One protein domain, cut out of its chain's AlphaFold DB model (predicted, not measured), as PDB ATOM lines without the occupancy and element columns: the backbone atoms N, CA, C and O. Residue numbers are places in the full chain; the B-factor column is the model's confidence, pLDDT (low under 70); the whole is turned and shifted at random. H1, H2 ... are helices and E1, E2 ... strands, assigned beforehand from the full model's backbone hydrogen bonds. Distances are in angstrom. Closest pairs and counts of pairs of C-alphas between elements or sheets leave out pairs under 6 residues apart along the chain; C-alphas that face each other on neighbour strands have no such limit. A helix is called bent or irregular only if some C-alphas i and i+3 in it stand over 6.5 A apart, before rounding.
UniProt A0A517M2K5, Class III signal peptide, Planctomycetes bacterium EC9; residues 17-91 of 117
ATOM      1  N   VAL A  17      71.025  52.638 112.448       88.94
ATOM      2  CA  VAL A  17      70.604  51.263 112.136       88.94
ATOM      3  C   VAL A  17      69.136  51.208 111.712       88.94
ATOM      4  O   VAL A  17      68.820  50.554 110.725       88.94
ATOM      5  N   GLU A  18      68.249  51.919 112.409       87.25
ATOM      6  CA  GLU A  18      66.828  51.983 112.044       87.25
ATOM      7  C   GLU A  18      66.637  52.539 110.629       87.25
ATOM      8  O   GLU A  18      65.887  51.965 109.839       87.25
ATOM      9  N   TYR A  19      67.371  53.595 110.273       93.81
ATOM     10  CA  TYR A  19      67.300  54.161 108.931       93.81
ATOM     11  C   TYR A  19      67.800  53.187 107.854       93.81
ATOM     12  O   TYR A  19      67.118  52.995 106.851       93.81
ATOM     13  N   ILE A  20      68.938  52.516 108.073       89.94
ATOM     14  CA  ILE A  20      69.462  51.513 107.126       89.94
ATOM     15  C   ILE A  20      68.446  50.390 106.898       89.94
ATOM     16  O   ILE A  20      68.237  49.982 105.758       89.94
ATOM     17  N   ILE A  21      67.796  49.907 107.961       92.81
ATOM     18  CA  ILE A  21      66.806  48.829 107.854       92.81
ATOM     19  C   ILE A  21      65.598  49.281 107.027       92.81
ATOM     20  O   ILE A  21      65.142  48.539 106.159       92.81
ATOM     21  N   ILE A  22      65.103  50.502 107.248       93.94
ATOM     22  CA  ILE A  22      63.979  51.043 106.472       93.94
ATOM     23  C   ILE A  22      64.366  51.201 104.996       93.94
ATOM     24  O   ILE A  22      63.612  50.780 104.121       93.94
ATOM     25  N   VAL A  23      65.546  51.754 104.706       94.62
ATOM     26  CA  VAL A  23      66.027  51.926 103.325       94.62
ATOM     27  C   VAL A  23      66.183  50.577 102.620       94.62
ATOM     28  O   VAL A  23      65.733  50.430 101.484       94.62
ATOM     29  N   ALA A  24      66.751  49.575 103.294       93.12
ATOM     30  CA  ALA A  24      66.890  48.228 102.745       93.12
ATOM     31  C   ALA A  24      65.527  47.581 102.446       93.12
ATOM     32  O   ALA A  24      65.352  46.977 101.389       93.12
ATOM     33  N   ALA A  25      64.542  47.750 103.333       92.12
ATOM     34  CA  ALA A  25      63.193  47.234 103.117       92.12
ATOM     35  C   ALA A  25      62.517  47.876 101.893       92.12
ATOM     36  O   ALA A  25      61.967  47.167 101.051       92.12
ATOM     37  N   VAL A  26      62.601  49.204 101.756       94.38
ATOM     38  CA  VAL A  26      62.040  49.924 100.601       94.38
ATOM     39  C   VAL A  26      62.720  49.489  99.301       94.38
ATOM     40  O   VAL A  26      62.034  49.249  98.310       94.38
ATOM     41  N   ALA A  27      64.046  49.330  99.309       90.56
ATOM     42  CA  ALA A  27      64.798  48.880  98.142       90.56
ATOM     43  C   ALA A  27      64.382  47.472  97.679       90.56
ATOM     44  O   ALA A  27      64.180  47.259  96.486       90.56
ATOM     45  N   LEU A  28      64.196  46.528  98.610       85.94
ATOM     46  CA  LEU A  28      63.737  45.175  98.278       85.94
ATOM     47  C   LEU A  28      62.324  45.175  97.685       85.94
ATOM     48  O   LEU A  28      62.083  44.507  96.683       85.94
ATOM     49  N   ILE A  29      61.402  45.956  98.257       87.19
ATOM     50  CA  ILE A  29      60.036  46.080  97.728       87.19
ATOM     51  C   ILE A  29      60.058  46.683  96.318       87.19
ATOM     52  O   ILE A  29      59.372  46.183  95.427       87.19
ATOM     53  N   ALA A  30      60.862  47.726  96.099       85.94
ATOM     54  CA  ALA A  30      60.997  48.367  94.796       85.94
ATOM     55  C   ALA A  30      61.582  47.414  93.742       85.94
ATOM     56  O   ALA A  30      61.076  47.363  92.624       85.94
ATOM     57  N   LEU A  31      62.592  46.618  94.103       81.19
ATOM     58  CA  LEU A  31      63.186  45.619  93.212       81.19
ATOM     59  C   LEU A  31      62.154  44.572  92.773       81.19
ATOM     60  O   LEU A  31      62.023  44.302  91.579       81.19
ATOM     61  N   VAL A  32      61.371  44.043  93.718       80.38
ATOM     62  CA  VAL A  32      60.296  43.087  93.413       80.38
ATOM     63  C   VAL A  32      59.235  43.731  92.518       80.38
ATOM     64  O   VAL A  32      58.857  43.154  91.499       80.38
ATOM     65  N   ALA A  33      58.796  44.950  92.836       81.06
ATOM     66  CA  ALA A  33      57.793  45.659  92.044       81.06
ATOM     67  C   ALA A  33      58.243  45.878  90.590       81.06
ATOM     68  O   ALA A  33      57.479  45.605  89.665       81.06
ATOM     69  N   VAL A  34      59.489  46.314  90.380       80.12
ATOM     70  CA  VAL A  34      60.050  46.535  89.039       80.12
ATOM     71  C   VAL A  34      60.199  45.218  88.271       80.12
ATOM     72  O   VAL A  34      59.863  45.175  87.090       80.12
ATOM     73  N   SER A  35      60.628  44.136  88.933       73.62
ATOM     74  CA  SER A  35      60.783  42.818  88.291       73.62
ATOM     75  C   SER A  35      59.459  42.235  87.779       73.62
ATOM     76  O   SER A  35      59.401  41.723  86.666       73.62
ATOM     77  N   ILE A  36      58.366  42.388  88.537       75.44
ATOM     78  CA  ILE A  36      57.040  41.890  88.146       75.44
ATOM     79  C   ILE A  36      56.401  42.788  87.081       75.44
ATOM     80  O   ILE A  36      55.688  42.306  86.202       75.44
ATOM     81  N   PHE A  37      56.613  44.101  87.164       75.94
ATOM     82  CA  PHE A  37      55.962  45.054  86.268       75.94
ATOM     83  C   PHE A  37      56.566  45.053  84.854       75.94
ATOM     84  O   PHE A  37      55.838  45.293  83.897       75.94
ATOM     85  N   GLY A  38      57.857  44.731  84.703       71.25
ATOM     86  CA  GLY A  38      58.575  44.776  83.422       71.25
ATOM     87  C   GLY A  38      57.923  43.967  82.292       71.25
ATOM     88  O   GLY A  38      57.508  44.552  81.292       71.25
ATOM     89  N   HIS A  39      57.785  42.645  82.451       75.12
ATOM     90  CA  HIS A  39      57.177  41.803  81.409       75.12
ATOM     91  C   HIS A  39      55.652  41.965  81.345       75.12
ATOM     92  O   HIS A  39      55.077  41.912  80.267       75.12
ATOM     93  N   LYS A  40      54.975  42.245  82.471       77.75
ATOM     94  CA  LYS A  40      53.508  42.401  82.483       77.75
ATOM     95  C   LYS A  40      53.032  43.595  81.666       77.75
ATOM     96  O   LYS A  40      51.979  43.528  81.040       77.75
ATOM     97  N   VAL A  41      53.787  44.690  81.680       80.50
ATOM     98  CA  VAL A  41      53.493  45.849  80.832       80.50
ATOM     99  C   VAL A  41      53.686  45.493  79.362       80.50
ATOM    100  O   VAL A  41      52.841  45.839  78.540       80.50
ATOM    101  N   ALA A  42      54.748  44.761  79.025       76.81
ATOM    102  CA  ALA A  42      54.954  44.280  77.664       76.81
ATOM    103  C   ALA A  42      53.848  43.324  77.202       76.81
ATOM    104  O   ALA A  42      53.330  43.504  76.103       76.81
ATOM    105  N   ASP A  43      53.395  42.406  78.056       80.00
ATOM    106  CA  ASP A  43      52.254  41.533  77.768       80.00
ATOM    107  C   ASP A  43      50.976  42.342  77.509       80.00
ATOM    108  O   ASP A  43      50.227  42.047  76.579       80.00
ATOM    109  N   GLN A  44      50.728  43.409  78.278       83.38
ATOM    110  CA  GLN A  44      49.585  44.299  78.043       83.38
ATOM    111  C   GLN A  44      49.656  44.996  76.678       83.38
ATOM    112  O   GLN A  44      48.639  45.081  75.985       83.38
ATOM    113  N   TYR A  45      50.835  45.471  76.271       82.94
ATOM    114  CA  TYR A  45      51.025  46.064  74.946       82.94
ATOM    115  C   TYR A  45      50.884  45.030  73.822       82.94
ATOM    116  O   TYR A  45      50.252  45.332  72.809       82.94
ATOM    117  N   ALA A  46      51.389  43.807  74.011       81.81
ATOM    118  CA  ALA A  46      51.244  42.714  73.051       81.81
ATOM    119  C   ALA A  46      49.770  42.308  72.861       81.81
ATOM    120  O   ALA A  46      49.302  42.155  71.732       81.81
ATOM    121  N   ILE A  47      48.997  42.223  73.950       82.75
ATOM    122  CA  ILE A  47      47.543  41.997  73.890       82.75
ATOM    123  C   ILE A  47      46.852  43.150  73.154       82.75
ATOM    124  O   ILE A  47      45.971  42.916  72.327       82.75
ATOM    125  N   GLY A  48      47.260  44.394  73.420       82.50
ATOM    126  CA  GLY A  48      46.744  45.576  72.730       82.50
ATOM    127  C   GLY A  48      46.955  45.522  71.214       82.50
ATOM    128  O   GLY A  48      46.017  45.790  70.465       82.50
ATOM    129  N   ALA A  49      48.146  45.117  70.764       79.50
ATOM    130  CA  ALA A  49      48.452  44.915  69.347       79.50
ATOM    131  C   ALA A  49      47.582  43.806  68.721       79.50
ATOM    132  O   ALA A  49      47.034  43.986  67.636       79.50
ATOM    133  N   GLY A  50      47.339  42.716  69.458       80.31
ATOM    134  CA  GLY A  50      46.447  41.627  69.042       80.31
ATOM    135  C   GLY A  50      44.970  41.978  68.906       80.31
ATOM    136  O   GLY A  50      44.251  41.299  68.177       80.31
ATOM    137  N   MET A  51      44.514  43.041  69.565       83.19
ATOM    138  CA  MET A  51      43.116  43.478  69.523       83.19
ATOM    139  C   MET A  51      42.826  44.470  68.386       83.19
ATOM    140  O   MET A  51      41.667  44.840  68.180       83.19
ATOM    141  N   LEU A  52      43.847  44.907  67.641       80.50
ATOM    142  CA  LEU A  52      43.664  45.801  66.500       80.50
ATOM    143  C   LEU A  52      43.134  45.028  65.277       80.50
ATOM    144  O   LEU A  52      43.666  43.974  64.922       80.50
ATOM    145  N   PRO A  53      42.092  45.533  64.587       82.75
ATOM    146  CA  PRO A  53      41.598  44.902  63.370       82.75
ATOM    147  C   PRO A  53      42.675  44.934  62.278       82.75
ATOM    148  O   PRO A  53      43.196  45.996  61.947       82.75
ATOM    149  N   GLY A  54      42.984  43.763  61.713       76.44
ATOM    150  CA  GLY A  54      44.069  43.585  60.741       76.44
ATOM    151  C   GLY A  54      45.396  43.111  61.341       76.44
ATOM    152  O   GLY A  54      46.364  42.996  60.602       76.44
ATOM    153  N   ALA A  55      45.455  42.815  62.645       79.44
ATOM    154  CA  ALA A  55      46.651  42.249  63.256       79.44
ATOM    155  C   ALA A  55      46.899  40.812  62.764       79.44
ATOM    156  O   ALA A  55      46.085  39.908  62.984       79.44
ATOM    157  N   HIS A  56      48.031  40.604  62.093       77.94
ATOM    158  CA  HIS A  56      48.487  39.288  61.662       77.94
ATOM    159  C   HIS A  56      49.430  38.676  62.705       77.94
ATOM    160  O   HIS A  56      50.068  39.380  63.488       77.94
ATOM    161  N   ALA A  57      49.518  37.343  62.738       74.06
ATOM    162  CA  ALA A  57      50.355  36.627  63.708       74.06
ATOM    163  C   ALA A  57      51.850  36.986  63.590       74.06
ATOM    164  O   ALA A  57      52.589  36.877  64.563       74.06
ATOM    165  N   GLU A  58      52.267  37.430  62.405       72.56
ATOM    166  CA  GLU A  58      53.624  37.881  62.087       72.56
ATOM    167  C   GLU A  58      53.962  39.232  62.749       72.56
ATOM    168  O   GLU A  58      55.108  39.447  63.136       72.56
ATOM    169  N   ASP A  59      52.961  40.097  62.956       70.75
ATOM    170  CA  ASP A  59      53.122  41.449  63.515       70.75
ATOM    171  C   ASP A  59      52.980  41.485  65.046       70.75
ATOM    172  O   ASP A  59      53.408  42.433  65.703       70.75
ATOM    173  N   ASN A  60      52.412  40.425  65.629       75.12
ATOM    174  CA  ASN A  60      52.225  40.251  67.071       75.12
ATOM    175  C   ASN A  60      53.260  39.297  67.676       75.12
ATOM    176  O   ASN A  60      52.936  38.479  68.545       75.12
ATOM    177  N   ALA A  61      54.502  39.362  67.198       73.44
ATOM    178  CA  ALA A  61      55.584  38.601  67.802       73.44
ATOM    179  C   ALA A  61      55.712  38.941  69.306       73.44
ATOM    180  O   ALA A  61      55.458  40.085  69.702       73.44
ATOM    181  N   PRO A  62      56.106  37.977  70.160       70.81
ATOM    182  CA  PRO A  62      56.282  38.222  71.588       70.81
ATOM    183  C   PRO A  62      57.233  39.397  71.840       70.81
ATOM    184  O   PRO A  62      58.348  39.426  71.314       70.81
ATOM    185  N   ILE A  63      56.806  40.363  72.660       75.31
ATOM    186  CA  ILE A  63      57.662  41.482  73.062       75.31
ATOM    187  C   ILE A  63      58.712  40.942  74.036       75.31
ATOM    188  O   ILE A  63      58.401  40.588  75.170       75.31
ATOM    189  N   VAL A  64      59.967  40.884  73.590       70.12
ATOM    190  CA  VAL A  64      61.089  40.437  74.422       70.12
ATOM    191  C   VAL A  64      61.467  41.554  75.394       70.12
ATOM    192  O   VAL A  64      61.981  42.596  74.988       70.12
ATOM    193  N   THR A  65      61.233  41.340  76.689       67.31
ATOM    194  CA  THR A  65      61.694  42.240  77.755       67.31
ATOM    195  C   THR A  65      62.829  41.621  78.551       67.31
ATOM    196  O   THR A  65      62.742  40.464  78.954       67.31
ATOM    197  N   GLY A  66      63.857  42.414  78.852       62.91
ATOM    198  CA  GLY A  66      64.876  42.031  79.824       62.91
ATOM    199  C   GLY A  66      64.319  42.078  81.248       62.91
ATOM    200  O   GLY A  66      63.715  43.073  81.653       62.91
ATOM    201  N   GLU A  67      64.537  41.014  82.014       64.44
ATOM    202  CA  GLU A  67      64.157  40.923  83.420       64.44
ATOM    203  C   GLU A  67      65.393  41.112  84.308       64.44
ATOM    204  O   GLU A  67      66.379  40.395  84.173       64.44
ATOM    205  N   TYR A  68      65.358  42.084  85.225       59.16
ATOM    206  CA  TYR A  68      66.497  42.364  86.114       59.16
ATOM    207  C   TYR A  68      66.631  41.368  87.280       59.16
ATOM    208  O   TYR A  68      67.675  41.325  87.931       59.16
ATOM    209  N   ALA A  69      65.589  40.587  87.569       64.50
ATOM    210  CA  ALA A  69      65.573  39.590  88.634       64.50
ATOM    211  C   ALA A  69      64.703  38.399  88.215       64.50
ATOM    212  O   ALA A  69      63.520  38.407  88.516       64.50
ATOM    213  N   GLU A  70      65.311  37.420  87.534       62.91
ATOM    214  CA  GLU A  70      64.640  36.265  86.912       62.91
ATOM    215  C   GLU A  70      63.723  35.486  87.872       62.91
ATOM    216  O   GLU A  70      64.169  34.986  88.915       62.91
ATOM    217  N   PHE A  71      62.472  35.289  87.460       66.12
ATOM    218  CA  PHE A  71      61.565  34.268  87.971       66.12
ATOM    219  C   PHE A  71      61.583  33.030  87.058       66.12
ATOM    220  O   PHE A  71      61.571  33.138  85.836       66.12
ATOM    221  N   ALA A  72      61.614  31.840  87.652       67.25
ATOM    222  CA  ALA A  72      61.480  30.568  86.953       67.25
ATOM    223  C   ALA A  72      60.131  29.931  87.297       67.25
ATOM    224  O   ALA A  72      59.738  29.918  88.465       67.25
ATOM    225  N   ASP A  73      59.446  29.372  86.303       72.94
ATOM    226  CA  ASP A  73      58.278  28.524  86.539       72.94
ATOM    227  C   ASP A  73      58.709  27.255  87.292       72.94
ATOM    228  O   ASP A  73      59.613  26.536  86.858       72.94
ATOM    229  N   ASP A  74      58.043  26.940  88.405       73.00
ATOM    230  CA  ASP A  74      58.268  25.699  89.163       73.00
ATOM    231  C   ASP A  74      57.674  24.445  88.496       73.00
ATOM    232  O   ASP A  74      57.744  23.346  89.047       73.00
ATOM    233  N   GLY A  75      57.085  24.594  87.306       69.19
ATOM    234  CA  GLY A  75      56.368  23.531  86.604       69.19
ATOM    235  C   GLY A  75      54.958  23.263  87.147       69.19
ATOM    236  O   GLY A  75      54.242  22.430  86.592       69.19
ATOM    237  N   ASN A  76      54.524  23.986  88.182       76.00
ATOM    238  CA  ASN A  76      53.168  23.983  88.732       76.00
ATOM    239  C   ASN A  76      52.413  25.298  88.460       76.00
ATOM    240  O   ASN A  76      51.303  25.484  88.964       76.00
ATOM    241  N   GLY A  77      52.976  26.172  87.619       65.75
ATOM    242  CA  GLY A  77      52.391  27.456  87.228       65.75
ATOM    243  C   GLY A  77      52.621  28.569  88.249       65.75
ATOM    244  O   GLY A  77      51.959  29.608  88.174       65.75
ATOM    245  N   ALA A  78      53.513  28.353  89.224       66.62
ATOM    246  CA  ALA A  78      53.970  29.399  90.119       66.62
ATOM    247  C   ALA A  78      55.375  29.868  89.717       66.62
ATOM    248  O   ALA A  78      56.319  29.093  89.581       66.62
ATOM    249  N   ASN A  79      55.511  31.185  89.583       66.62
ATOM    250  CA  ASN A  79      56.782  31.845  89.317       66.62
ATOM    251  C   ASN A  79      57.590  31.957  90.619       66.62
ATOM    252  O   ASN A  79      57.172  32.640  91.558       66.62
ATOM    253  N   ILE A  80      58.751  31.304  90.678       71.94
ATOM    254  CA  ILE A  80      59.677  31.311  91.816       71.94
ATOM    255  C   ILE A  80      60.871  32.204  91.490       71.94
ATOM    256  O   ILE A  80      61.481  32.075  90.433       71.94
ATOM    257  N   GLY A  81      61.249  33.103  92.401       62.34
ATOM    258  CA  GLY A  81      62.436  33.942  92.212       62.34
ATOM    259  C   GLY A  81      63.704  33.092  92.150       62.34
ATOM    260  O   GLY A  81      64.064  32.454  93.136       62.34
ATOM    261  N   ASN A  82      64.408  33.112  91.017       59.97
ATOM    262  CA  ASN A  82      65.664  32.386  90.816       59.97
ATOM    263  C   ASN A  82      66.830  33.047  91.581       59.97
ATOM    264  O   ASN A  82      67.899  32.466  91.738       59.97
ATOM    265  N   GLY A  83      66.653  34.285  92.063       55.34
ATOM    266  CA  GLY A  83      67.672  35.027  92.819       55.34
ATOM    267  C   GLY A  83      68.920  35.378  91.998       55.34
ATOM    268  O   GLY A  83      69.911  35.858  92.547       55.34
ATOM    269  N   ARG A  84      68.879  35.142  90.684       55.56
ATOM    270  CA  ARG A  84      69.955  35.432  89.744       55.56
ATOM    271  C   ARG A  84      69.644  36.762  89.064       55.56
ATOM    272  O   ARG A  84      68.613  36.918  88.420       55.56
ATOM    273  N   VAL A  85      70.542  37.729  89.224       53.22
ATOM    274  CA  VAL A  85      70.566  38.939  88.395       53.22
ATOM    275  C   VAL A  85      71.312  38.552  87.121       53.22
ATOM    276  O   VAL A  85      72.544  38.540  87.100       53.22
ATOM    277  N   SER A  86      70.570  38.116  86.105       56.00
ATOM    278  CA  SER A  86      71.119  37.713  84.811       56.00
ATOM    279  C   SER A  86      70.998  38.869  83.822       56.00
ATOM    280  O   SER A  86      69.923  39.425  83.634       56.00
ATOM    281  N   TRP A  87      72.104  39.237  83.176       51.19
ATOM    282  CA  TRP A  87      72.098  40.195  82.059       51.19
ATOM    283  C   TRP A  87      71.825  39.502  80.712       51.19
ATOM    284  O   TRP A  87      71.778  40.162  79.676       51.19
ATOM    285  N   ASP A  88      71.636  38.179  80.733       54.94
ATOM    286  CA  ASP A  88      71.389  37.328  79.565       54.94
ATOM    287  C   ASP A  88      70.098  37.743  78.835       54.94
ATOM    288  O   ASP A  88      70.082  37.882  77.612       54.94
ATOM    289  N   SER A  89      69.057  38.127  79.580       51.72
ATOM    290  CA  SER A  89      67.756  38.558  79.043       51.72
ATOM    291  C   SER A  89      67.792  39.901  78.296       51.72
ATOM    292  O   SER A  89      66.878  40.209  77.536       51.72
ATOM    293  N   VAL A  90      68.852  40.705  78.460       53.47
ATOM    294  CA  VAL A  90      69.086  41.934  77.670       53.47
ATOM    295  C   VAL A  90      69.729  41.608  76.312       53.47
ATOM    296  O   VAL A  90      69.665  42.406  75.379       53.47
ATOM    297  N   THR A  91      70.297  40.408  76.158       53.09
ATOM    298  CA  THR A  91      70.921  39.935  74.913       53.09
ATOM    299  C   THR A  91      69.971  39.156  74.002       53.09
ATOM    300  O   THR A  91      70.407  38.627  72.983       53.09
TER     301      THR A  91
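What this domain is: This is residues 17 to 91 of the 117 residues of the protein "Class III signal peptide" of Planctomycetes bacterium EC9 (UniProt A0A517M2K5). One long helix, H1, gently bent but running nearly straight, makes most of the length of the printed part; after residue 50 a long link, residues 51 to 70, turns round and folds back beside the second arm of H1, leading to a small hairpin of two short strands, E1 and E2, and then to a short helix, H2. The hairpin and H2 lie off one side of H1, near its bend, while residues 17 to 30 of H1 stick out free at one end and residues 52 to 58 at the other. The printed part has 75 residues, with two named helices and two named strands in the order H1, E1, E2, H2; the strands are antiparallel, and the class is mostly helix. The whole is loose, with a radius of gyration of the C-alphas of 16.5 A and spans of 58 by 26 by 25 A.

Where its parts are: H1, residues 17 to 50, was assigned as one helix by its hydrogen bonds, but it is bent: C-alphas 36 and 39 are 6.7 A apart. Its arm H1a, residues 17 to 36, begins at C-alpha 17 (70.604, 51.263, 112.136) and is 29.1 A long from first to last C-alpha. Its arm H1b, residues 39 to 50, is 16.4 A long and ends at C-alpha 50 (46.447, 41.627, 69.042). E1, residues 71 to 73, measures 6.8 A, and E2, residues 79 to 81, measures 6.7 A. H2, residues 88 to 91, measures 5.4 A and ends at C-alpha 91 (70.921, 39.935, 74.913).

How they stand to each other: H1a and H1b stand at a shallow tilt of 24 degrees. H1a is apart from E1, E2 and H2, and H1b is apart from E2 and H2. E1 and E2 form a hairpin, antiparallel with 140 degrees between their directions. The C-alphas of Phe 71 and Gly 81 face each other at 4.3 A. N 72 and O 80 are within hydrogen-bond range at 2.8 A, as are N 80 and O 72 at 2.8 A. H2 is apart from E1. In H1a and H1b every O i to N i+4 pair is within hydrogen-bond range; H2, with four residues, is too short for such a pair.

The domain as a whole: The C-alphas of Val 17 and Gly 54 are the two farthest apart, at 58.3 A. Without the stretches that stand free, 54 residues span 34 by 27 by 19 A. The printed part has no cut. The link from H1 to E1, residues 51 to 70, is long, that from E1 to E2 tight, and that from E2 to H2 short. The mean pLDDT of the printed part is 74.7; residues 65 to 72, 75, 77 to 79 and 81 to 91 are under 70, and the mean for H2 is 53.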